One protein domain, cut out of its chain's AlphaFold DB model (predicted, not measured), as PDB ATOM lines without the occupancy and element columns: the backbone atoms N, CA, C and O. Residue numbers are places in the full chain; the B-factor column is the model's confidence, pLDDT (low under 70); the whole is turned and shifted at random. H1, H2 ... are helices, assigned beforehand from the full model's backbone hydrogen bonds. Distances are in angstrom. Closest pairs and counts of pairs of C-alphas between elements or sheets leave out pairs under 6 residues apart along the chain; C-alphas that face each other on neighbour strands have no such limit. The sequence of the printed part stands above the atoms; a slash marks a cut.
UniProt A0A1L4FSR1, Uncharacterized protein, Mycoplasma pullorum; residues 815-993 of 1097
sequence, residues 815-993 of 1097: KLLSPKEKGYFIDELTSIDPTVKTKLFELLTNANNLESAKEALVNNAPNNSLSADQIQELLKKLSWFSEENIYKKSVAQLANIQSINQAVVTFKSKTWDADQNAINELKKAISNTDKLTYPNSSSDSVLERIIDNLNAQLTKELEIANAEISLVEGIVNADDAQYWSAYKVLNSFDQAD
ATOM      1  N   LYS A 815      53.928  55.089 -56.038       87.69
ATOM      2  CA  LYS A 815      54.561  55.860 -54.953       87.69
ATOM      3  C   LYS A 815      54.558  55.135 -53.614       87.69
ATOM      4  O   LYS A 815      55.464  55.360 -52.814       87.69
ATOM      5  N   LEU A 816      53.543  54.319 -53.352       84.88
ATOM      6  CA  LEU A 816      53.343  53.613 -52.086       84.88
ATOM      7  C   LEU A 816      53.951  52.207 -52.104       84.88
ATOM      8  O   LEU A 816      54.115  51.597 -51.041       84.88
ATOM      9  N   LEU A 817      54.329  51.694 -53.276       84.62
ATOM     10  CA  LEU A 817      55.173  50.507 -53.384       84.62
ATOM     11  C   LEU A 817      56.591  50.791 -52.866       84.62
ATOM     12  O   LEU A 817      57.289  51.700 -53.321       84.62
ATOM     13  N   SER A 818      57.034  49.969 -51.921       80.94
ATOM     14  CA  SER A 818      58.399  49.960 -51.405       80.94
ATOM     15  C   SER A 818      59.382  49.481 -52.482       80.94
ATOM     16  O   SER A 818      58.997  48.762 -53.411       80.94
ATOM     17  N   PRO A 819      60.685  49.786 -52.346       81.25
ATOM     18  CA  PRO A 819      61.704  49.274 -53.262       81.25
ATOM     19  C   PRO A 819      61.708  47.745 -53.381       81.25
ATOM     20  O   PRO A 819      61.982  47.212 -54.451       81.25
ATOM     21  N   LYS A 820      61.374  47.035 -52.296       79.75
ATOM     22  CA  LYS A 820      61.318  45.571 -52.286       79.75
ATOM     23  C   LYS A 820      60.149  45.037 -53.116       79.75
ATOM     24  O   LYS A 820      60.326  44.075 -53.851       79.75
ATOM     25  N   GLU A 821      58.979  45.661 -53.020       82.38
ATOM     26  CA  GLU A 821      57.799  45.256 -53.801       82.38
ATOM     27  C   GLU A 821      57.947  45.617 -55.274       82.38
ATOM     28  O   GLU A 821      57.603  44.817 -56.137       82.38
ATOM     29  N   LYS A 822      58.527  46.786 -55.572       85.50
ATOM     30  CA  LYS A 822      58.931  47.126 -56.941       85.50
ATOM     31  C   LYS A 822      59.889  46.073 -57.489       85.50
ATOM     32  O   LYS A 822      59.671  45.580 -58.586       85.50
ATOM     33  N   GLY A 823      60.885  45.674 -56.693       81.75
ATOM     34  CA  GLY A 823      61.808  44.588 -57.023       81.75
ATOM     35  C   GLY A 823      61.095  43.278 -57.361       81.75
ATOM     36  O   GLY A 823      61.377  42.712 -58.406       81.75
ATOM     37  N   TYR A 824      60.115  42.853 -56.556       83.00
ATOM     38  CA  TYR A 824      59.311  41.655 -56.838       83.00
ATOM     39  C   TYR A 824      58.635  41.717 -58.218       83.00
ATOM     40  O   TYR A 824      58.797  40.807 -59.033       83.00
ATOM     41  N   PHE A 825      57.924  42.810 -58.517       84.69
ATOM     42  CA  PHE A 825      57.242  42.944 -59.805       84.69
ATOM     43  C   PHE A 825      58.220  43.059 -60.975       84.69
ATOM     44  O   PHE A 825      57.940  42.550 -62.055       84.69
ATOM     45  N   ILE A 826      59.371  43.705 -60.777       81.62
ATOM     46  CA  ILE A 826      60.417  43.805 -61.801       81.62
ATOM     47  C   ILE A 826      61.061  42.434 -62.047       81.62
ATOM     48  O   ILE A 826      61.246  42.048 -63.199       81.62
ATOM     49  N   ASP A 827      61.340  41.655 -61.005       79.94
ATOM     50  CA  ASP A 827      61.887  40.304 -61.137       79.94
ATOM     51  C   ASP A 827      60.904  39.396 -61.890       79.94
ATOM     52  O   ASP A 827      61.281  38.716 -62.850       79.94
ATOM     53  N   GLU A 828      59.617  39.451 -61.548       81.38
ATOM     54  CA  GLU A 828      58.584  38.701 -62.259       81.38
ATOM     55  C   GLU A 828      58.455  39.181 -63.718       81.38
ATOM     56  O   GLU A 828      58.464  38.353 -64.632       81.38
ATOM     57  N   LEU A 829      58.506  40.496 -63.973       78.81
ATOM     58  CA  LEU A 829      58.568  41.087 -65.316       78.81
ATOM     59  C   LEU A 829      59.770  40.576 -66.128       78.81
ATOM     60  O   LEU A 829      59.655  40.341 -67.336       78.81
ATOM     61  N   THR A 830      60.932  40.373 -65.494       71.94
ATOM     62  CA  THR A 830      62.118  39.836 -66.179       71.94
ATOM     63  C   THR A 830      61.967  38.378 -66.597       71.94
ATOM     64  O   THR A 830      62.541  37.995 -67.617       71.94
ATOM     65  N   SER A 831      61.148  37.610 -65.875       71.44
ATOM     66  CA  SER A 831      60.901  36.185 -66.111       71.44
ATOM     67  C   SER A 831      59.822  35.882 -67.164       71.44
ATOM     68  O   SER A 831      59.663  34.726 -67.565       71.44
ATOM     69  N   ILE A 832      59.078  36.895 -67.628       69.00
ATOM     70  CA  ILE A 832      57.986  36.715 -68.596       69.00
ATOM     71  C   ILE A 832      58.535  36.506 -70.016       69.00
ATOM     72  O   ILE A 832      59.290  37.320 -70.548       69.00
ATOM     73  N   ASP A 833      58.087  35.414 -70.640       61.72
ATOM     74  CA  ASP A 833      58.376  35.055 -72.029       61.72
ATOM     75  C   ASP A 833      57.799  36.101 -73.020       61.72
ATOM     76  O   ASP A 833      56.616  36.454 -72.901       61.72
ATOM     77  N   PRO A 834      58.580  36.548 -74.031       52.06
ATOM     78  CA  PRO A 834      58.154  37.440 -75.118       52.06
ATOM     79  C   PRO A 834      56.841  37.085 -75.821       52.06
ATOM     80  O   PRO A 834      56.185  37.939 -76.419       52.06
ATOM     81  N   THR A 835      56.445  35.819 -75.767       47.75
ATOM     82  CA  THR A 835      55.263  35.295 -76.448       47.75
ATOM     83  C   THR A 835      53.958  35.464 -75.657       47.75
ATOM     84  O   THR A 835      52.886  35.223 -76.211       47.75
ATOM     85  N   VAL A 836      54.001  35.917 -74.393       58.00
ATOM     86  CA  VAL A 836      52.829  35.944 -73.489       58.00
ATOM     87  C   VAL A 836      52.501  37.361 -73.002       58.00
ATOM     88  O   VAL A 836      52.609  37.689 -71.820       58.00
ATOM     89  N   LYS A 837      52.038  38.216 -73.921       56.50
ATOM     90  CA  LYS A 837      51.678  39.622 -73.640       56.50
ATOM     91  C   LYS A 837      50.620  39.790 -72.533       56.50
ATOM     92  O   LYS A 837      50.648  40.789 -71.824       56.50
ATOM     93  N   THR A 838      49.717  38.826 -72.342       65.62
ATOM     94  CA  THR A 838      48.661  38.887 -71.309       65.62
ATOM     95  C   THR A 838      49.227  38.953 -69.889       65.62
ATOM     96  O   THR A 838      48.732  39.726 -69.074       65.62
ATOM     97  N   LYS A 839      50.332  38.245 -69.618       69.31
ATOM     98  CA  LYS A 839      50.990  38.253 -68.300       69.31
ATOM     99  C   LYS A 839      51.579  39.614 -67.934       69.31
ATOM    100  O   LYS A 839      51.617  39.975 -66.766       69.31
ATOM    101  N   LEU A 840      52.013  40.382 -68.935       68.12
ATOM    102  CA  LEU A 840      52.527  41.734 -68.726       68.12
ATOM    103  C   LEU A 840      51.430  42.682 -68.208       68.12
ATOM    104  O   LEU A 840      51.668  43.452 -67.281       68.12
ATOM    105  N   PHE A 841      50.213  42.588 -68.754       72.06
ATOM    106  CA  PHE A 841      49.068  43.374 -68.281       72.06
ATOM    107  C   PHE A 841      48.585  42.941 -66.894       72.06
ATOM    108  O   PHE A 841      48.243  43.791 -66.071       72.06
ATOM    109  N   GLU A 842      48.566  41.636 -66.620       78.44
ATOM    110  CA  GLU A 842      48.220  41.098 -65.297       78.44
ATOM    111  C   GLU A 842      49.182  41.616 -64.220       78.44
ATOM    112  O   GLU A 842      48.744  42.056 -63.159       78.44
ATOM    113  N   LEU A 843      50.481  41.655 -64.520       81.19
ATOM    114  CA  LEU A 843      51.505  42.125 -63.593       81.19
ATOM    115  C   LEU A 843      51.349  43.616 -63.251       81.19
ATOM    116  O   LEU A 843      51.349  43.981 -62.075       81.19
ATOM    117  N   LEU A 844      51.116  44.471 -64.253       81.00
ATOM    118  CA  LEU A 844      50.806  45.889 -64.030       81.00
ATOM    119  C   LEU A 844      49.501  46.074 -63.237       81.00
ATOM    120  O   LEU A 844      49.420  46.909 -62.336       81.00
ATOM    121  N   THR A 845      48.476  45.275 -63.541       82.94
ATOM    122  CA  THR A 845      47.191  45.299 -62.822       82.94
ATOM    123  C   THR A 845      47.382  44.943 -61.349       82.94
ATOM    124  O   THR A 845      46.847  45.622 -60.473       82.94
ATOM    125  N   ASN A 846      48.189  43.925 -61.055       82.25
ATOM    126  CA  ASN A 846      48.501  43.513 -59.691       82.25
ATOM    127  C   ASN A 846      49.285  44.596 -58.934       82.25
ATOM    128  O   ASN A 846      48.947  44.889 -57.785       82.25
ATOM    129  N   ALA A 847      50.260  45.244 -59.580       84.44
ATOM    130  CA  ALA A 847      50.992  46.366 -58.992       84.44
ATOM    131  C   ALA A 847      50.061  47.545 -58.643       84.44
ATOM    132  O   ALA A 847      50.085  48.044 -57.516       84.44
ATOM    133  N   ASN A 848      49.165  47.924 -59.561       85.25
ATOM    134  CA  ASN A 848      48.164  48.977 -59.343       85.25
ATOM    135  C   ASN A 848      47.139  48.619 -58.255       85.25
ATOM    136  O   ASN A 848      46.726  49.484 -57.477       85.25
ATOM    137  N   ASN A 849      46.733  47.351 -58.167       85.69
ATOM    138  CA  ASN A 849      45.842  46.871 -57.111       85.69
ATOM    139  C   ASN A 849      46.495  46.976 -55.728       85.69
ATOM    140  O   ASN A 849      45.829  47.399 -54.780       85.69
ATOM    141  N   LEU A 850      47.783  46.632 -55.611       84.88
ATOM    142  CA  LEU A 850      48.525  46.772 -54.358       84.88
ATOM    143  C   LEU A 850      48.697  48.244 -53.967       84.88
ATOM    144  O   LEU A 850      48.436  48.592 -52.816       84.88
ATOM    145  N   GLU A 851      49.068  49.108 -54.916       87.62
ATOM    146  CA  GLU A 851      49.167  50.558 -54.697       87.62
ATOM    147  C   GLU A 851      47.834  51.120 -54.188       87.62
ATOM    148  O   GLU A 851      47.793  51.775 -53.150       87.62
ATOM    149  N   SER A 852      46.728  50.782 -54.854       84.88
ATOM    150  CA  SER A 852      45.386  51.245 -54.479       84.88
ATOM    151  C   SER A 852      44.958  50.732 -53.099       84.88
ATOM    152  O   SER A 852      44.318  51.448 -52.329       84.88
ATOM    153  N   ALA A 853      45.297  49.483 -52.760       83.69
ATOM    154  CA  ALA A 853      45.001  48.917 -51.446       83.69
ATOM    155  C   ALA A 853      45.803  49.612 -50.337       83.69
ATOM    156  O   ALA A 853      45.253  49.934 -49.281       83.69
ATOM    157  N   LYS A 854      47.087  49.895 -50.584       84.75
ATOM    158  CA  LYS A 854      47.915  50.700 -49.683       84.75
ATOM    159  C   LYS A 854      47.380  52.109 -49.545       84.75
ATOM    160  O   LYS A 854      47.308  52.607 -48.430       84.75
ATOM    161  N   GLU A 855      46.978  52.735 -50.642       86.19
ATOM    162  CA  GLU A 855      46.422  54.080 -50.625       86.19
ATOM    163  C   GLU A 855      45.184  54.147 -49.733       86.19
ATOM    164  O   GLU A 855      45.125  54.984 -48.836       86.19
ATOM    165  N   ALA A 856      44.249  53.207 -49.884       81.88
ATOM    166  CA  ALA A 856      43.103  53.098 -48.991       81.88
ATOM    167  C   ALA A 856      43.526  52.874 -47.527       81.88
ATOM    168  O   ALA A 856      43.027  53.560 -46.638       81.88
ATOM    169  N   LEU A 857      44.470  51.978 -47.239       81.25
ATOM    170  CA  LEU A 857      44.916  51.737 -45.860       81.25
ATOM    171  C   LEU A 857      45.672  52.922 -45.234       81.25
ATOM    172  O   LEU A 857      45.602  53.136 -44.025       81.25
ATOM    173  N   VAL A 858      46.383  53.704 -46.042       83.44
ATOM    174  CA  VAL A 858      47.176  54.863 -45.610       83.44
ATOM    175  C   VAL A 858      46.313  56.119 -45.465       83.44
ATOM    176  O   VAL A 858      46.530  56.902 -44.536       83.44
ATOM    177  N   ASN A 859      45.354  56.318 -46.373       76.81
ATOM    178  CA  ASN A 859      44.508  57.513 -46.435       76.81
ATOM    179  C   ASN A 859      43.279  57.435 -45.528       76.81
ATOM    180  O   ASN A 859      42.668  58.472 -45.260       76.81
ATOM    181  N   ASN A 860      42.924  56.255 -45.014       67.38
ATOM    182  CA  ASN A 860      41.975  56.179 -43.911       67.38
ATOM    183  C   ASN A 860      42.635  56.717 -42.644       67.38
ATOM    184  O   ASN A 860      43.354  56.023 -41.930       67.38
ATOM    185  N   ALA A 861      42.421  58.012 -42.416       53.25
ATOM    186  CA  ALA A 861      42.796  58.685 -41.189       53.25
ATOM    187  C   ALA A 861      42.171  57.961 -39.981       53.25
ATOM    188  O   ALA A 861      41.073  57.415 -40.113       53.25
ATOM    189  N   PRO A 862      42.784  58.036 -38.787       50.56
ATOM    190  CA  PRO A 862      42.328  57.344 -37.572       50.56
ATOM    191  C   PRO A 862      40.860  57.595 -37.167       50.56
ATOM    192  O   PRO A 862      40.330  56.870 -36.329       50.56
ATOM    193  N   ASN A 863      40.185  58.583 -37.768       48.31
ATOM    194  CA  ASN A 863      38.791  58.930 -37.486       48.31
ATOM    195  C   ASN A 863      37.776  58.373 -38.506       48.31
ATOM    196  O   ASN A 863      36.600  58.241 -38.164       48.31
ATOM    197  N   ASN A 864      38.203  57.998 -39.718       59.34
ATOM    198  CA  ASN A 864      37.333  57.399 -40.734       59.34
ATOM    199  C   ASN A 864      37.521  55.878 -40.712       59.34
ATOM    200  O   ASN A 864      38.467  55.357 -41.299       59.34
ATOM    201  N   SER A 865      36.628  55.171 -40.009       66.12
ATOM    202  CA  SER A 865      36.601  53.702 -40.055       66.12
ATOM    203  C   SER A 865      36.357  53.256 -41.494       66.12
ATOM    204  O   SER A 865      35.407  53.721 -42.125       66.12
ATOM    205  N   LEU A 866      37.167  52.315 -41.982       74.75
ATOM    206  CA  LEU A 866      36.841  51.557 -43.186       74.75
ATOM    207  C   LEU A 866      35.459  50.909 -43.023       74.75
ATOM    208  O   LEU A 866      35.210  50.232 -42.020       74.75
ATOM    209  N   SER A 867      34.579  51.089 -44.009       74.88
ATOM    210  CA  SER A 867      33.294  50.391 -44.050       74.88
ATOM    211  C   SER A 867      33.498  48.883 -44.242       74.88
ATOM    212  O   SER A 867      34.546  48.438 -44.712       74.88
ATOM    213  N   ALA A 868      32.487  48.074 -43.914       71.00
ATOM    214  CA  ALA A 868      32.553  46.625 -44.113       71.00
ATOM    215  C   ALA A 868      32.862  46.246 -45.577       71.00
ATOM    216  O   ALA A 868      33.684  45.362 -45.817       71.00
ATOM    217  N   ASP A 869      32.276  46.967 -46.535       76.44
ATOM    218  CA  ASP A 869      32.510  46.753 -47.967       76.44
ATOM    219  C   ASP A 869      33.947  47.114 -48.363       76.44
ATOM    220  O   ASP A 869      34.607  46.355 -49.073       76.44
ATOM    221  N   GLN A 870      34.471  48.229 -47.842       78.88
ATOM    222  CA  GLN A 870      35.860  48.632 -48.073       78.88
ATOM    223  C   GLN A 870      36.845  47.622 -47.473       78.88
ATOM    224  O   GLN A 870      37.859  47.307 -48.095       78.88
ATOM    225  N   ILE A 871      36.548  47.074 -46.290       79.25
ATOM    226  CA  ILE A 871      37.361  46.015 -45.676       79.25
ATOM    227  C   ILE A 871      37.350  44.761 -46.553       79.25
ATOM    228  O   ILE A 871      38.411  44.193 -46.812       79.25
ATOM    229  N   GLN A 872      36.186  44.339 -47.051       77.62
ATOM    230  CA  GLN A 872      36.081  43.158 -47.907       77.62
ATOM    231  C   GLN A 872      36.823  43.343 -49.239       77.62
ATOM    232  O   GLN A 872      37.523  42.434 -49.693       77.62
ATOM    233  N   GLU A 873      36.733  44.528 -49.841       81.44
ATOM    234  CA  GLU A 873      37.490  44.874 -51.043       81.44
ATOM    235  C   GLU A 873      39.005  44.854 -50.784       81.44
ATOM    236  O   GLU A 873      39.766  44.299 -51.581       81.44
ATOM    237  N   LEU A 874      39.458  45.390 -49.647       82.25
ATOM    238  CA  LEU A 874      40.866  45.366 -49.249       82.25
ATOM    239  C   LEU A 874      41.377  43.950 -48.988       82.25
ATOM    240  O   LEU A 874      42.466  43.607 -49.449       82.25
ATOM    241  N   LEU A 875      40.594  43.106 -48.308       77.88
ATOM    242  CA  LEU A 875      40.921  41.691 -48.117       77.88
ATOM    243  C   LEU A 875      41.109  40.986 -49.464       77.88
ATOM    244  O   LEU A 875      42.065  40.228 -49.627       77.88
ATOM    245  N   LYS A 876      40.250  41.279 -50.448       78.31
ATOM    246  CA  LYS A 876      40.355  40.728 -51.804       78.31
ATOM    247  C   LYS A 876      41.593  41.232 -52.548       78.31
ATOM    248  O   LYS A 876      42.274  40.440 -53.190       78.31
ATOM    249  N   LYS A 877      41.901  42.531 -52.469       76.94
ATOM    250  CA  LYS A 877      43.078  43.117 -53.138       76.94
ATOM    251  C   LYS A 877      44.397  42.635 -52.527       76.94
ATOM    252  O   LYS A 877      45.369  42.453 -53.251       76.94
ATOM    253  N   LEU A 878      44.434  42.399 -51.215       74.19
ATOM    254  CA  LEU A 878      45.645  42.004 -50.487       74.19
ATOM    255  C   LEU A 878      45.847  40.487 -50.375       74.19
ATOM    256  O   LEU A 878      46.949  40.058 -50.037       74.19
ATOM    257  N   SER A 879      44.827  39.666 -50.651       68.19
ATOM    258  CA  SER A 879      44.917  38.201 -50.541       68.19
ATOM    259  C   SER A 879      46.010  37.614 -51.439       68.19
ATOM    260  O   SER A 879      46.754  36.742 -50.989       68.19
ATOM    261  N   TRP A 880      46.187  38.163 -52.642       60.88
ATOM    262  CA  TRP A 880      47.241  37.790 -53.591       60.88
ATOM    263  C   TRP A 880      48.654  38.002 -53.038       60.88
ATOM    264  O   TRP A 880      49.547  37.203 -53.289       60.88
ATOM    265  N   PHE A 881      48.840  39.029 -52.208       63.59
ATOM    266  CA  PHE A 881      50.127  39.376 -51.597       63.59
ATOM    267  C   PHE A 881      50.306  38.767 -50.198       63.59
ATOM    268  O   PHE A 881      51.344  38.932 -49.553       63.59
ATOM    269  N   SER A 882      49.286  38.064 -49.695       52.62
ATOM    270  CA  SER A 882      49.304  37.455 -48.362       52.62
ATOM    271  C   SER A 882      50.185  36.202 -48.290       52.62
ATOM    272  O   SER A 882      50.671  35.861 -47.206       52.62
ATOM    273  N   GLU A 883      50.447  35.556 -49.432       50.25
ATOM    274  CA  GLU A 883      51.340  34.395 -49.538       50.25
ATOM    275  C   GLU A 883      52.813  34.776 -49.319       50.25
ATOM    276  O   GLU A 883      53.569  33.997 -48.736       50.25
ATOM    277  N   GLU A 884      53.195  36.018 -49.638       52.34
ATOM    278  CA  GLU A 884      54.552  36.550 -49.440       52.34
ATOM    279  C   GLU A 884      54.841  37.029 -48.005       52.34
ATOM    280  O   GLU A 884      55.888  37.608 -47.715       52.34
ATOM    281  N   ASN A 885      53.944  36.739 -47.054       55.12
ATOM    282  CA  ASN A 885      54.108  36.942 -45.606       55.12
ATOM    283  C   ASN A 885      54.124  38.414 -45.124       55.12
ATOM    284  O   ASN A 885      53.873  38.650 -43.941       55.12
ATOM    285  N   ILE A 886      54.353  39.405 -45.999       60.91
ATOM    286  CA  ILE A 886      54.473  40.830 -45.622       60.91
ATOM    287  C   ILE A 886      53.120  41.413 -45.174       60.91
ATOM    288  O   ILE A 886      53.043  42.023 -44.109       60.91
ATOM    289  N   TYR A 887      52.033  41.153 -45.913       72.19
ATOM    290  CA  TYR A 887      50.691  41.683 -45.599       72.19
ATOM    291  C   TYR A 887      49.780  40.724 -44.845       72.19
ATOM    292  O   TYR A 887      48.675  41.095 -44.450       72.19
ATOM    293  N   LYS A 888      50.234  39.497 -44.592       74.00
ATOM    294  CA  LYS A 888      49.431  38.455 -43.943       74.00
ATOM    295  C   LYS A 888      48.853  38.901 -42.596       74.00
ATOM    296  O   LYS A 888      47.704  38.597 -42.286       74.00
ATOM    297  N   LYS A 889      49.634  39.646 -41.808       77.00
ATOM    298  CA  LYS A 889      49.185  40.201 -40.522       77.00
ATOM    299  C   LYS A 889      48.133  41.299 -40.700       77.00
ATOM    300  O   LYS A 889      47.132  41.279 -39.997       77.00
ATOM    301  N   SER A 890      48.318  42.203 -41.661       78.19
ATOM    302  CA  SER A 890      47.344  43.257 -41.978       78.19
ATOM    303  C   SER A 890      46.018  42.677 -42.480       78.19
ATOM    304  O   SER A 890      44.959  43.112 -42.045       78.19
ATOM    305  N   VAL A 891      46.067  41.635 -43.321       80.81
ATOM    306  CA  VAL A 891      44.884  40.884 -43.782       80.81
ATOM    307  C   VAL A 891      44.160  40.223 -42.606       80.81
ATOM    308  O   VAL A 891      42.947  40.359 -42.477       80.81
ATOM    309  N   ALA A 892      44.891  39.558 -41.707       79.44
ATOM    310  CA  ALA A 892      44.292  38.978 -40.505       79.44
ATOM    311  C   ALA A 892      43.639  40.049 -39.609       79.44
ATOM    312  O   ALA A 892      42.548  39.835 -39.087       79.44
ATOM    313  N   GLN A 893      44.263  41.222 -39.473       82.25
ATOM    314  CA  GLN A 893      43.715  42.324 -38.682       82.25
ATOM    315  C   GLN A 893      42.446  42.921 -39.295       82.25
ATOM    316  O   GLN A 893      41.493  43.195 -38.570       82.25
ATOM    317  N   LEU A 894      42.406  43.087 -40.619       83.88
ATOM    318  CA  LEU A 894      41.206  43.503 -41.346       83.88
ATOM    319  C   LEU A 894      40.055  42.510 -41.134       83.88
ATOM    320  O   LEU A 894      38.935  42.924 -40.842       83.88
ATOM    321  N   ALA A 895      40.337  41.205 -41.198       82.31
ATOM    322  CA  ALA A 895      39.344  40.168 -40.921       82.31
ATOM    323  C   ALA A 895      38.839  40.217 -39.467       82.31
ATOM    324  O   ALA A 895      37.643  40.069 -39.224       82.31
ATOM    325  N   ASN A 896      39.722  40.487 -38.501       83.50
ATOM    326  CA  ASN A 896      39.346  40.672 -37.099       83.50
ATOM    327  C   ASN A 896      38.428  41.891 -36.902       83.50
ATOM    328  O   ASN A 896      37.402  41.780 -36.234       83.50
ATOM    329  N   ILE A 897      38.760  43.034 -37.513       85.31
ATOM    330  CA  ILE A 897      37.923  44.247 -37.489       85.31
ATOM    331  C   ILE A 897      36.545  43.947 -38.096       85.31
ATOM    332  O   ILE A 897      35.520  44.261 -37.496       85.31
ATOM    333  N   GLN A 898      36.502  43.267 -39.247       84.25
ATOM    334  CA  GLN A 898      35.245  42.854 -39.872       84.25
ATOM    335  C   GLN A 898      34.428  41.926 -38.966       84.25
ATOM    336  O   GLN A 898      33.212  42.090 -38.857       84.25
ATOM    337  N   SER A 899      35.084  40.978 -38.291       83.19
ATOM    338  CA  SER A 899      34.429  40.059 -37.363       83.19
ATOM    339  C   SER A 899      33.825  40.789 -36.161       83.19
ATOM    340  O   SER A 899      32.700  40.463 -35.781       83.19
ATOM    341  N   ILE A 900      34.509  41.793 -35.598       86.06
ATOM    342  CA  ILE A 900      33.959  42.636 -34.523       86.06
ATOM    343  C   ILE A 900      32.733  43.400 -35.029       86.06
ATOM    344  O   ILE A 900      31.680  43.342 -34.395       86.06
ATOM    345  N   ASN A 901      32.824  44.041 -36.196       86.25
ATOM    346  CA  ASN A 901      31.710  44.802 -36.770       86.25
ATOM    347  C   ASN A 901      30.477  43.917 -36.997       86.25
ATOM    348  O   ASN A 901      29.362  44.281 -36.621       86.25
ATOM    349  N   GLN A 902      30.671  42.718 -37.550       84.69
ATOM    350  CA  GLN A 902      29.600  41.735 -37.733       84.69
ATOM    351  C   GLN A 902      29.029  41.241 -36.401       84.69
ATOM    352  O   GLN A 902      27.812  41.078 -36.282       84.69
ATOM    353  N   ALA A 903      29.874  41.031 -35.389       85.38
ATOM    354  CA  ALA A 903      29.429  40.626 -34.062       85.38
ATOM    355  C   ALA A 903      28.595  41.726 -33.390       85.38
ATOM    356  O   ALA A 903      27.568  41.412 -32.797       85.38
ATOM    357  N   VAL A 904      28.965  43.005 -33.532       88.81
ATOM    358  CA  VAL A 904      28.189  44.146 -33.014       88.81
ATOM    359  C   VAL A 904      26.833  44.258 -33.711       88.81
ATOM    360  O   VAL A 904      25.810  44.388 -33.039       88.81
ATOM    361  N   VAL A 905      26.787  44.167 -35.045       87.94
ATOM    362  CA  VAL A 905      25.519  44.185 -35.801       87.94
ATOM    363  C   VAL A 905      24.619  43.025 -35.376       87.94
ATOM    364  O   VAL A 905      23.438  43.227 -35.088       87.94
ATOM    365  N   THR A 906      25.188  41.821 -35.282       85.19
ATOM    366  CA  THR A 906      24.466  40.635 -34.811       85.19
ATOM    367  C   THR A 906      23.925  40.875 -33.410       85.19
ATOM    368  O   THR A 906      22.720  40.764 -33.210       85.19
ATOM    369  N   PHE A 907      24.779  41.293 -32.475       89.25
ATOM    370  CA  PHE A 907      24.422  41.615 -31.095       89.25
ATOM    371  C   PHE A 907      23.238  42.587 -31.014       89.25
ATOM    372  O   PHE A 907      22.249  42.282 -30.351       89.25
ATOM    373  N   LYS A 908      23.276  43.699 -31.763       87.81
ATOM    374  CA  LYS A 908      22.194  44.701 -31.812       87.81
ATOM    375  C   LYS A 908      20.849  44.144 -32.290       87.81
ATOM    376  O   LYS A 908      19.808  44.673 -31.905       87.81
ATOM    377  N   SER A 909      20.866  43.102 -33.122       86.44
ATOM    378  CA  SER A 909      19.671  42.465 -33.700       86.44
ATOM    379  C   SER A 909      19.063  41.347 -32.842       86.44
ATOM    380  O   SER A 909      17.981  40.852 -33.159       86.44
ATOM    381  N   LYS A 910      19.744  40.919 -31.771       86.38
ATOM    382  CA  LYS A 910      19.282  39.839 -30.889       86.38
ATOM    383  C   LYS A 910      18.358  40.358 -29.793       86.38
ATOM    384  O   LYS A 910      18.345  41.542 -29.476       86.38
ATOM    385  N   THR A 911      17.604  39.451 -29.176       82.94
ATOM    386  CA  THR A 911      16.798  39.748 -27.988       82.94
ATOM    387  C   THR A 911      17.510  39.284 -26.718       82.94
ATOM    388  O   THR A 911      18.026  38.169 -26.646       82.94
ATOM    389  N   TRP A 912      17.500  40.132 -25.687       78.38
ATOM    390  CA  TRP A 912      18.149  39.890 -24.396       78.38
ATOM    391  C   TRP A 912      17.687  38.593 -23.707       78.38
ATOM    392  O   TRP A 912      18.511  37.826 -23.213       78.38
ATOM    393  N   ASP A 913      16.376  38.331 -23.697       67.25
ATOM    394  CA  ASP A 913      15.788  37.205 -22.956       67.25
ATOM    395  C   ASP A 913      16.000  35.842 -23.634       67.25
ATOM    396  O   ASP A 913      15.976  34.812 -22.960       67.25
ATOM    397  N   ALA A 914      16.200  35.813 -24.957       59.56
ATOM    398  CA  ALA A 914      16.371  34.569 -25.712       59.56
ATOM    399  C   ALA A 914      17.842  34.210 -25.949       59.56
ATOM    400  O   ALA A 914      18.150  33.042 -26.184       59.56
ATOM    401  N   ASP A 915      18.744  35.194 -25.902       58.91
ATOM    402  CA  ASP A 915      20.116  35.017 -26.368       58.91
ATOM    403  C   ASP A 915      21.126  35.756 -25.476       58.91
ATOM    404  O   ASP A 915      21.895  36.603 -25.927       58.91
ATOM    405  N   GLN A 916      21.181  35.407 -24.183       63.97
ATOM    406  CA  GLN A 916      22.275  35.859 -23.302       63.97
ATOM    407  C   GLN A 916      23.664  35.433 -23.821       63.97
ATOM    408  O   GLN A 916      24.681  36.014 -23.433       63.97
ATOM    409  N   ASN A 917      23.715  34.461 -24.740       69.56
ATOM    410  CA  ASN A 917      24.933  34.086 -25.445       69.56
ATOM    411  C   ASN A 917      25.408  35.168 -26.423       69.56
ATOM    412  O   ASN A 917      26.607  35.219 -26.668       69.56
ATOM    413  N   ALA A 918      24.556  36.085 -26.890       68.50
ATOM    414  CA  ALA A 918      24.964  37.184 -27.769       68.50
ATOM    415  C   ALA A 918      26.006  38.113 -27.114       68.50
ATOM    416  O   ALA A 918      26.959  38.532 -27.773       68.50
ATOM    417  N   ILE A 919      25.896  38.382 -25.800       74.88
ATOM    418  CA  ILE A 919      26.960  39.079 -25.049       74.88
ATOM    419  C   ILE A 919      28.243  38.249 -25.063       74.88
ATOM    420  O   ILE A 919      29.326  38.793 -25.256       74.88
ATOM    421  N   ASN A 920      28.141  36.939 -24.835       77.19
ATOM    422  CA  ASN A 920      29.307  36.060 -24.775       77.19
ATOM    423  C   ASN A 920      29.992  35.931 -26.142       77.19
ATOM    424  O   ASN A 920      31.217  35.892 -26.198       77.19
ATOM    425  N   GLU A 921      29.233  35.908 -27.234       79.25
ATOM    426  CA  GLU A 921      29.745  35.901 -28.605       79.25
ATOM    427  C   GLU A 921      30.461  37.210 -28.940       79.25
ATOM    428  O   GLU A 921      31.582  37.170 -29.448       79.25
ATOM    429  N   LEU A 922      29.887  38.361 -28.566       85.25
ATOM    430  CA  LEU A 922      30.552  39.653 -28.734       85.25
ATOM    431  C   LEU A 922      31.810  39.761 -27.853       85.25
ATOM    432  O   LEU A 922      32.870  40.141 -28.343       85.25
ATOM    433  N   LYS A 923      31.746  39.336 -26.583       84.44
ATOM    434  CA  LYS A 923      32.912  39.262 -25.679       84.44
ATOM    435  C   LYS A 923      33.998  38.325 -26.219       84.44
ATOM    436  O   LYS A 923      35.180  38.631 -26.087       84.44
ATOM    437  N   LYS A 924      33.619  37.218 -26.864       81.75
ATOM    438  CA  LYS A 924      34.550  36.284 -27.511       81.75
ATOM    439  C   LYS A 924      35.199  36.890 -28.757       81.75
ATOM    440  O   LYS A 924      36.391  36.691 -28.975       81.75
ATOM    441  N   ALA A 925      34.441  37.633 -29.566       81.06
ATOM    442  CA  ALA A 925      34.988  38.368 -30.706       81.06
ATOM    443  C   ALA A 925      36.004  39.427 -30.243       81.06
ATOM    444  O   ALA A 925      37.090  39.513 -30.806       81.06
ATOM    445  N   ILE A 926      35.701  40.141 -29.153       84.69
ATOM    446  CA  ILE A 926      36.613  41.091 -28.494       84.69
ATOM    447  C   ILE A 926      37.892  40.384 -28.009       84.69
ATOM    448  O   ILE A 926      38.996  40.834 -28.311       84.69
ATOM    449  N   SER A 927      37.771  39.257 -27.292       79.44
ATOM    450  CA  SER A 927      38.918  38.572 -26.670       79.44
ATOM    451  C   SER A 927      39.906  37.946 -27.654       79.44
ATOM    452  O   SER A 927      41.025  37.628 -27.267       79.44
ATOM    453  N   ASN A 928      39.502  37.735 -28.908       70.31
ATOM    454  CA  ASN A 928      40.330  37.091 -29.930       70.31
ATOM    455  C   ASN A 928      41.197  38.081 -30.725       70.31
ATOM    456  O   ASN A 928      41.742  37.710 -31.766       70.31
ATOM    457  N   THR A 929      41.309  39.335 -30.277       71.81
ATOM    458  CA  THR A 929      41.991  40.385 -31.039       71.81
ATOM    459  C   THR A 929      43.163  40.991 -30.280       71.81
ATOM    460  O   THR A 929      43.000  41.659 -29.263       71.81
ATOM    461  N   ASP A 930      44.361  40.780 -30.821       70.69
ATOM    462  CA  ASP A 930      45.584  41.447 -30.383       70.69
ATOM    463  C   ASP A 930      45.916  42.599 -31.332       70.69
ATOM    464  O   ASP A 930      45.661  42.521 -32.536       70.69
ATOM    465  N   LYS A 931      46.526  43.666 -30.803       73.62
ATOM    466  CA  LYS A 931      47.080  44.737 -31.640       73.62
ATOM    467  C   LYS A 931      48.227  44.197 -32.487       73.62
ATOM    468  O   LYS A 931      49.062  43.419 -32.016       73.62
ATOM    469  N   LEU A 932      48.317  44.674 -33.723       74.00
ATOM    470  CA  LEU A 932      49.467  44.409 -34.570       74.00
ATOM    471  C   LEU A 932      50.724  45.009 -33.941       74.00
ATOM    472  O   LEU A 932      50.745  46.170 -33.535       74.00
ATOM    473  N   THR A 933      51.782  44.209 -33.899       70.31
ATOM    474  CA  THR A 933      53.127  44.656 -33.542       70.31
ATOM    475  C   THR A 933      53.918  44.938 -34.807       70.31
ATOM    476  O   THR A 933      53.833  44.176 -35.779       70.31
ATOM    477  N   TYR A 934      54.710  46.012 -34.795       65.69
ATOM    478  CA  TYR A 934      55.646  46.258 -35.882       65.69
ATOM    479  C   TYR A 934      56.617  45.076 -35.987       65.69
ATOM    480  O   TYR A 934      57.110  44.578 -34.969       65.69
ATOM    481  N   PRO A 935      56.914  44.590 -37.199       59.97
ATOM    482  CA  PRO A 935      58.034  43.687 -37.372       59.97
ATOM    483  C   PRO A 935      59.312  44.419 -36.936       59.97
ATOM    484  O   PRO A 935      59.603  45.487 -37.467       59.97
ATOM    485  N   ASN A 936      60.086  43.835 -36.010       44.34
ATOM    486  CA  ASN A 936      61.299  44.404 -35.379       44.34
ATOM    487  C   ASN A 936      62.459  44.780 -36.347       44.34
ATOM    488  O   ASN A 936      63.592  44.960 -35.911       44.34
ATOM    489  N   SER A 937      62.217  44.862 -37.657       49.34
ATOM    490  CA  SER A 937      63.204  45.152 -38.711       49.34
ATOM    491  C   SER A 937      62.661  45.979 -39.889       49.34
ATOM    492  O   SER A 937      63.373  46.187 -40.868       49.34
ATOM    493  N   SER A 938      61.409  46.439 -39.843       52.72
ATOM    494  CA  SER A 938      60.781  47.138 -40.968       52.72
ATOM    495  C   SER A 938      61.148  48.622 -40.964       52.72
ATOM    496  O   SER A 938      60.621  49.367 -40.156       52.72
ATOM    497  N   SER A 939      61.996  49.069 -41.895       57.78
ATOM    498  CA  SER A 939      62.180  50.498 -42.213       57.78
ATOM    499  C   SER A 939      61.124  51.031 -43.198       57.78
ATOM    500  O   SER A 939      61.347  52.050 -43.852       57.78
ATOM    501  N   ASP A 940      60.018  50.304 -43.391       73.19
ATOM    502  CA  ASP A 940      58.947  50.677 -44.313       73.19
ATOM    503  C   ASP A 940      57.925  51.578 -43.606       73.19
ATOM    504  O   ASP A 940      56.979  51.113 -42.969       73.19
ATOM    505  N   SER A 941      58.107  52.892 -43.758       75.38
ATOM    506  CA  SER A 941      57.220  53.907 -43.180       75.38
ATOM    507  C   SER A 941      55.767  53.812 -43.665       75.38
ATOM    508  O   SER A 941      54.860  54.315 -43.004       75.38
ATOM    509  N   VAL A 942      55.519  53.208 -44.835       80.19
ATOM    510  CA  VAL A 942      54.153  53.009 -45.342       80.19
ATOM    511  C   VAL A 942      53.497  51.869 -44.576       80.19
ATOM    512  O   VAL A 942      52.370  52.020 -44.108       80.19
ATOM    513  N   LEU A 943      54.212  50.758 -44.384       76.69
ATOM    514  CA  LEU A 943      53.725  49.629 -43.593       76.69
ATOM    515  C   LEU A 943      53.468  50.018 -42.131       76.69
ATOM    516  O   LEU A 943      52.451  49.614 -41.571       76.69
ATOM    517  N   GLU A 944      54.343  50.825 -41.528       78.25
ATOM    518  CA  GLU A 944      54.132  51.359 -40.176       78.25
ATOM    519  C   GLU A 944      52.831  52.164 -40.084       78.25
ATOM    520  O   GLU A 944      51.995  51.879 -39.230       78.25
ATOM    521  N   ARG A 945      52.593  53.087 -41.027       81.19
ATOM    522  CA  ARG A 945      51.344  53.866 -41.082       81.19
ATOM    523  C   ARG A 945      50.108  52.990 -41.278       81.19
ATOM    524  O   ARG A 945      49.074  53.254 -40.671       81.19
ATOM    525  N   ILE A 946      50.201  51.948 -42.105       81.75
ATOM    526  CA  ILE A 946      49.117  50.972 -42.287       81.75
ATOM    527  C   ILE A 946      48.821  50.261 -40.961       81.75
ATOM    528  O   ILE A 946      47.660  50.146 -40.574       81.75
ATOM    529  N   ILE A 947      49.855  49.800 -40.253       81.44
ATOM    530  CA  ILE A 947      49.717  49.142 -38.948       81.44
ATOM    531  C   ILE A 947      49.076  50.091 -37.928       81.44
ATOM    532  O   ILE A 947      48.168  49.677 -37.207       81.44
ATOM    533  N   ASP A 948      49.493  51.355 -37.901       82.94
ATOM    534  CA  ASP A 948      48.947  52.376 -37.004       82.94
ATOM    535  C   ASP A 948      47.470  52.629 -37.252       82.94
ATOM    536  O   ASP A 948      46.671  52.580 -36.315       82.94
ATOM    537  N   ASN A 949      47.092  52.835 -38.514       84.38
ATOM    538  CA  ASN A 949      45.704  53.059 -38.896       84.38
ATOM    539  C   ASN A 949      44.831  51.840 -38.562       84.38
ATOM    540  O   ASN A 949      43.753  51.995 -37.989       84.38
ATOM    541  N   LEU A 950      45.311  50.619 -38.834       85.06
ATOM    542  CA  LEU A 950      44.592  49.388 -38.490       85.06
ATOM    543  C   LEU A 950      44.440  49.205 -36.973       85.06
ATOM    544  O   LEU A 950      43.375  48.810 -36.504       85.06
ATOM    545  N   ASN A 951      45.475  49.514 -36.188       85.69
ATOM    546  CA  ASN A 951      45.417  49.447 -34.727       85.69
ATOM    547  C   ASN A 951      44.513  50.533 -34.125       85.69
ATOM    548  O   ASN A 951      43.836  50.278 -33.121       85.69
ATOM    549  N   ALA A 952      44.494  51.730 -34.714       84.12
ATOM    550  CA  ALA A 952      43.584  52.804 -34.331       84.12
ATOM    551  C   ALA A 952      42.131  52.400 -34.607       84.12
ATOM    552  O   ALA A 952      41.296  52.481 -33.706       84.12
ATOM    553  N   GLN A 953      41.855  51.863 -35.800       85.62
ATOM    554  CA  GLN A 953      40.530  51.361 -36.145       85.62
ATOM    555  C   GLN A 953      40.106  50.207 -35.231       85.62
ATOM    556  O   GLN A 953      39.010  50.247 -34.685       85.62
ATOM    557  N   LEU A 954      40.979  49.224 -34.982       86.25
ATOM    558  CA  LEU A 954      40.693  48.148 -34.028       86.25
ATOM    559  C   LEU A 954      40.332  48.705 -32.646       86.25
ATOM    560  O   LEU A 954      39.357  48.269 -32.048       86.25
ATOM    561  N   THR A 955      41.109  49.667 -32.138       87.38
ATOM    562  CA  THR A 955      40.854  50.270 -30.819       87.38
ATOM    563  C   THR A 955      39.473  50.924 -30.780       87.38
ATOM    564  O   THR A 955      38.721  50.677 -29.841       87.38
ATOM    565  N   LYS A 956      39.103  51.671 -31.825       87.12
ATOM    566  CA  LYS A 956      37.769  52.265 -31.965       87.12
ATOM    567  C   LYS A 956      36.657  51.211 -31.979       87.12
ATOM    568  O   LYS A 956      35.705  51.336 -31.215       87.12
ATOM    569  N   GLU A 957      36.770  50.164 -32.799       87.94
ATOM    570  CA  GLU A 957      35.724  49.128 -32.871       87.94
ATOM    571  C   GLU A 957      35.597  48.347 -31.551       87.94
ATOM    572  O   GLU A 957      34.495  47.989 -31.138       87.94
ATOM    573  N   LEU A 958      36.706  48.146 -30.829       89.00
ATOM    574  CA  LEU A 958      36.686  47.573 -29.482       89.00
ATOM    575  C   LEU A 958      36.011  48.503 -28.464       89.00
ATOM    576  O   LEU A 958      35.270  48.022 -27.606       89.00
ATOM    577  N   GLU A 959      36.243  49.816 -28.528       90.00
ATOM    578  CA  GLU A 959      35.558  50.794 -27.671       90.00
ATOM    579  C   GLU A 959      34.047  50.810 -27.933       90.00
ATOM    580  O   GLU A 959      33.268  50.768 -26.978       90.00
ATOM    581  N   ILE A 960      33.632  50.778 -29.204       90.69
ATOM    582  CA  ILE A 960      32.222  50.668 -29.603       90.69
ATOM    583  C   ILE A 960      31.622  49.370 -29.055       90.69
ATOM    584  O   ILE A 960      30.633  49.415 -28.327       90.69
ATOM    585  N   ALA A 961      32.239  48.216 -29.321       91.12
ATOM    586  CA  ALA A 961      31.722  46.920 -28.889       91.12
ATOM    587  C   ALA A 961      31.572  46.815 -27.357       91.12
ATOM    588  O   ALA A 961      30.555  46.325 -26.859       91.12
ATOM    589  N   ASN A 962      32.545  47.320 -26.591       91.81
ATOM    590  CA  ASN A 962      32.467  47.350 -25.128       91.81
ATOM    591  C   ASN A 962      31.396  48.323 -24.609       91.81
ATOM    592  O   ASN A 962      30.740  48.045 -23.599       91.81
ATOM    593  N   ALA A 963      31.202  49.459 -25.284       93.00
ATOM    594  CA  ALA A 963      30.162  50.415 -24.931       93.00
ATOM    595  C   ALA A 963      28.755  49.858 -25.210       93.00
ATOM    596  O   ALA A 963      27.871  50.023 -24.374       93.00
ATOM    597  N   GLU A 964      28.552  49.120 -26.303       92.50
ATOM    598  CA  GLU A 964      27.278  48.439 -26.595       92.50
ATOM    599  C   GLU A 964      26.900  47.424 -25.505       92.50
ATOM    600  O   GLU A 964      25.772  47.426 -25.007       92.50
ATOM    601  N   ILE A 965      27.864  46.610 -25.056       90.69
ATOM    602  CA  ILE A 965      27.673  45.706 -23.910       90.69
ATOM    603  C   ILE A 965      27.291  46.510 -22.662       90.69
ATOM    604  O   ILE A 965      26.332  46.170 -21.968       90.69
ATOM    605  N   SER A 966      28.018  47.594 -22.388       93.00
ATOM    606  CA  SER A 966      27.814  48.419 -21.196       93.00
ATOM    607  C   SER A 966      26.475  49.163 -21.194       93.00
ATOM    608  O   SER A 966      25.910  49.368 -20.121       93.00
ATOM    609  N   LEU A 967      25.931  49.542 -22.359       92.75
ATOM    610  CA  LEU A 967      24.581  50.104 -22.455       92.75
ATOM    611  C   LEU A 967      23.531  49.083 -22.002       92.75
ATOM    612  O   LEU A 967      22.681  49.403 -21.168       92.75
ATOM    613  N   VAL A 968      23.602  47.856 -22.527       91.25
ATOM    614  CA  VAL A 968      22.666  46.776 -22.179       91.25
ATOM    615  C   VAL A 968      22.795  46.411 -20.701       91.25
ATOM    616  O   VAL A 968      21.795  46.391 -19.983       91.25
ATOM    617  N   GLU A 969      24.021  46.194 -20.215       90.12
ATOM    618  CA  GLU A 969      24.285  45.896 -18.802       90.12
ATOM    619  C   GLU A 969      23.805  47.036 -17.884       90.12
ATOM    620  O   GLU A 969      23.175  46.767 -16.861       90.12
ATOM    621  N   GLY A 970      23.997  48.301 -18.274       92.25
ATOM    622  CA  GLY A 970      23.493  49.467 -17.543       92.25
ATOM    623  C   GLY A 970      21.967  49.467 -17.399       92.25
ATOM    624  O   GLY A 970      21.449  49.688 -16.303       92.25
ATOM    625  N   ILE A 971      21.221  49.133 -18.459       92.06
ATOM    626  CA  ILE A 971      19.754  48.993 -18.401       92.06
ATOM    627  C   ILE A 971      19.339  47.829 -17.492       92.06
ATOM    628  O   ILE A 971      18.518  48.005 -16.585       92.06
ATOM    629  N   VAL A 972      19.926  46.647 -17.696       89.00
ATOM    630  CA  VAL A 972      19.589  45.426 -16.945       89.00
ATOM    631  C   VAL A 972      19.893  45.586 -15.458       89.00
ATOM    632  O   VAL A 972      19.088  45.186 -14.613       89.00
ATOM    633  N   ASN A 973      21.010  46.221 -15.111       89.75
ATOM    634  CA  ASN A 973      21.422  46.442 -13.726       89.75
ATOM    635  C   ASN A 973      20.809  47.705 -13.114       89.75
ATOM    636  O   ASN A 973      20.867  47.878 -11.897       89.75
ATOM    637  N   ALA A 974      20.148  48.537 -13.926       89.69
ATOM    638  CA  ALA A 974      19.748  49.892 -13.565       89.69
ATOM    639  C   ALA A 974      20.936  50.747 -13.081       89.69
ATOM    640  O   ALA A 974      20.790  51.532 -12.150       89.69
ATOM    641  N   ASP A 975      22.107  50.601 -13.693       93.88
ATOM    642  CA  ASP A 975      23.279  51.434 -13.423       93.88
ATOM    643  C   ASP A 975      23.296  52.628 -14.391       93.88
ATOM    644  O   ASP A 975      23.597  52.501 -15.580       93.88
ATOM    645  N   ASP A 976      22.924  53.799 -13.876       93.94
ATOM    646  CA  ASP A 976      22.864  55.046 -14.633       93.94
ATOM    647  C   ASP A 976      24.258  55.548 -15.016       93.94
ATOM    648  O   ASP A 976      24.447  56.034 -16.130       93.94
ATOM    649  N   ALA A 977      25.249  55.400 -14.135       94.62
ATOM    650  CA  ALA A 977      26.615  55.820 -14.417       94.62
ATOM    651  C   ALA A 977      27.229  54.978 -15.547       94.62
ATOM    652  O   ALA A 977      27.820  55.540 -16.474       94.62
ATOM    653  N   GLN A 978      27.036  53.653 -15.508       94.69
ATOM    654  CA  GLN A 978      27.488  52.749 -16.569       94.69
ATOM    655  C   GLN A 978      26.817  53.086 -17.907       94.69
ATOM    656  O   GLN A 978      27.513  53.251 -18.913       94.69
ATOM    657  N   TYR A 979      25.490  53.268 -17.914       94.56
ATOM    658  CA  TYR A 979      24.744  53.610 -19.127       94.56
ATOM    659  C   TYR A 979      25.210  54.937 -19.738       94.56
ATOM    660  O   TYR A 979      25.545  54.993 -20.920       94.56
ATOM    661  N   TRP A 980      25.278  56.014 -18.947       94.38
ATOM    662  CA  TRP A 980      25.644  57.333 -19.470       94.38
ATOM    663  C   TRP A 980      27.103  57.412 -19.919       94.38
ATOM    664  O   TRP A 980      27.403  58.105 -20.894       94.38
ATOM    665  N   SER A 981      28.006  56.682 -19.255       94.88
ATOM    666  CA  SER A 981      29.395  56.559 -19.698       94.88
ATOM    667  C   SER A 981      29.483  55.858 -21.056       94.88
ATOM    668  O   SER A 981      30.136  56.369 -21.965       94.88
ATOM    669  N   ALA A 982      28.784  54.732 -21.222       94.56
ATOM    670  CA  ALA A 982      28.743  53.985 -22.477       94.56
ATOM    671  C   ALA A 982      28.109  54.796 -23.617       94.56
ATOM    672  O   ALA A 982      28.661  54.887 -24.713       94.56
ATOM    673  N   TYR A 983      26.998  55.476 -23.330       93.88
ATOM    674  CA  TYR A 983      26.333  56.367 -24.273       93.88
ATOM    675  C   TYR A 983      27.277  57.477 -24.759       93.88
ATOM    676  O   TYR A 983      27.325  57.770 -25.951       93.88
ATOM    677  N   LYS A 984      28.060  58.089 -23.859       93.50
ATOM    678  CA  LYS A 984      29.016  59.145 -24.221       93.50
ATOM    679  C   LYS A 984      30.086  58.643 -25.196       93.50
ATOM    680  O   LYS A 984      30.430  59.378 -26.119       93.50
ATOM    681  N   VAL A 985      30.585  57.421 -24.998       92.31
ATOM    682  CA  VAL A 985      31.545  56.781 -25.914       92.31
ATOM    683  C   VAL A 985      30.910  56.601 -27.291       92.31
ATOM    684  O   VAL A 985      31.435  57.117 -28.274       92.31
ATOM    685  N   LEU A 986      29.732  55.982 -27.370       89.50
ATOM    686  CA  LEU A 986      29.051  55.750 -28.651       89.50
ATOM    687  C   LEU A 986      28.667  57.048 -29.362       89.50
ATOM    688  O   LEU A 986      28.787  57.147 -30.580       89.50
ATOM    689  N   ASN A 987      28.273  58.077 -28.611       89.75
ATOM    690  CA  ASN A 987      27.942  59.383 -29.167       89.75
ATOM    691  C   ASN A 987      29.176  60.101 -29.733       89.75
ATOM    692  O   ASN A 987      29.037  60.907 -30.640       89.75
ATOM    693  N   SER A 988      30.384  59.819 -29.228       85.56
ATOM    694  CA  SER A 988      31.622  60.361 -29.811       85.56
ATOM    695  C   SER A 988      31.993  59.736 -31.162       85.56
ATOM    696  O   SER A 988      32.829  60.283 -31.876       85.56
ATOM    697  N   PHE A 989      31.337  58.627 -31.523       82.62
ATOM    698  CA  PHE A 989      31.493  57.923 -32.796       82.62
ATOM    699  C   PHE A 989      30.243  57.990 -33.687       82.62
ATOM    700  O   PHE A 989      30.168  57.252 -34.667       82.62
ATOM    701  N   ASP A 990      29.258  58.825 -33.338       80.44
ATOM    702  CA  ASP A 990      27.956  58.913 -34.018       80.44
ATOM    703  C   ASP A 990      27.207  57.561 -34.102       80.44
ATOM    704  O   ASP A 990      26.480  57.288 -35.053       80.44
ATOM    705  N   GLN A 991      27.385  56.693 -33.097       79.75
ATOM    706  CA  GLN A 991      26.780  55.350 -33.015       79.75
ATOM    707  C   GLN A 991      25.670  55.231 -31.953       79.75
ATOM    708  O   GLN A 991      25.164  54.135 -31.717       79.75
ATOM    709  N   ALA A 992      25.318  56.321 -31.264       82.06
ATOM    710  CA  ALA A 992      24.399  56.276 -30.127       82.06
ATOM    711  C   ALA A 992      22.914  56.412 -30.518       82.06
ATOM    712  O   ALA A 992      22.539  57.290 -31.295       82.06
ATOM    713  N   ASP A 993      22.050  55.625 -29.867       82.50
ATOM    714  CA  ASP A 993      20.588  55.688 -30.017       82.50
ATOM    715  C   ASP A 993      20.004  56.915 -29.282       82.50
ATOM    716  O   ASP A 993      19.533  56.842 -28.142       82.50
TER     717      ASP A 993
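What this domain is: This is residues 815 to 993 of the 1097 residues of an uncharacterized protein of Mycoplasma pullorum (UniProt A0A1L4FSR1). The model is a long rod of helices: the longest, H6, lies side by side with H4 and H5 in an up-and-down bundle, each helix running against the one before, and H7 folds back on H6. The hairpin of H1 and H2 makes the other end, H2 packing on residues 942 to 950 of H6 and H3 bridging H2 and H4. The 179 printed residues hold seven named helices, H1 to H7 in order, and no named strand: all helix. The whole is loose, radius of gyration of the C-alphas 20.4 A, spanning 73 by 32 by 26 A.

How they stand to each other: Begin at the hub, H6, residues 941 to 973. It touches H4, residues 888 to 909, at a shallow tilt of 21 degrees, the same way; closest C-alphas Ile 897 and Leu 954, 5.9 A. H5, residues 917 to 927, forms hairpins with H4, on 899 to 907 alone (Ala 903 to Leu 922, 5.5 A), and with H6, on 958 to 965 alone (Ile 926 to Leu 958, 6.6 A). H7, residues 976 to 988, touches 959 to 971 of H6 alone, a hairpin at 33 degrees, only just short of steep; Ala 963 to Ala 982, 4.6 A. H2, residues 837 to 859, touches H6 with 854 to 858 alone, a steep tilt of 53 degrees; Val 858 to Ile 946, 5.5 A. H3, residues 868 to 879, touches H4, Leu 875 to Val 891, 5.9 A. H1, residues 819 to 831, is apart from H6. Each O i to N i+4 pair is within hydrogen-bond range in H1 and H3 to H7; in H2, 18 of 19.

Where its parts are: Find C-alpha 819 at (61.704, 49.274, -53.262), where H1 begins. H6 runs 47.0 A, H2 33.3 A, H4 31.7 A. H7 ends at C-alpha 988, (31.622, 60.361, -29.811).

The domain as a whole: The printed part has no cut; the link from H5 to H6 is long. Residues 833 to 838 stand free. The C-alphas of Thr 835 and Ala 974, the farthest apart, are 73.7 A apart. Mean pLDDT of the printed part is 78.7, with 35 residues under 70, among them 832 to 840.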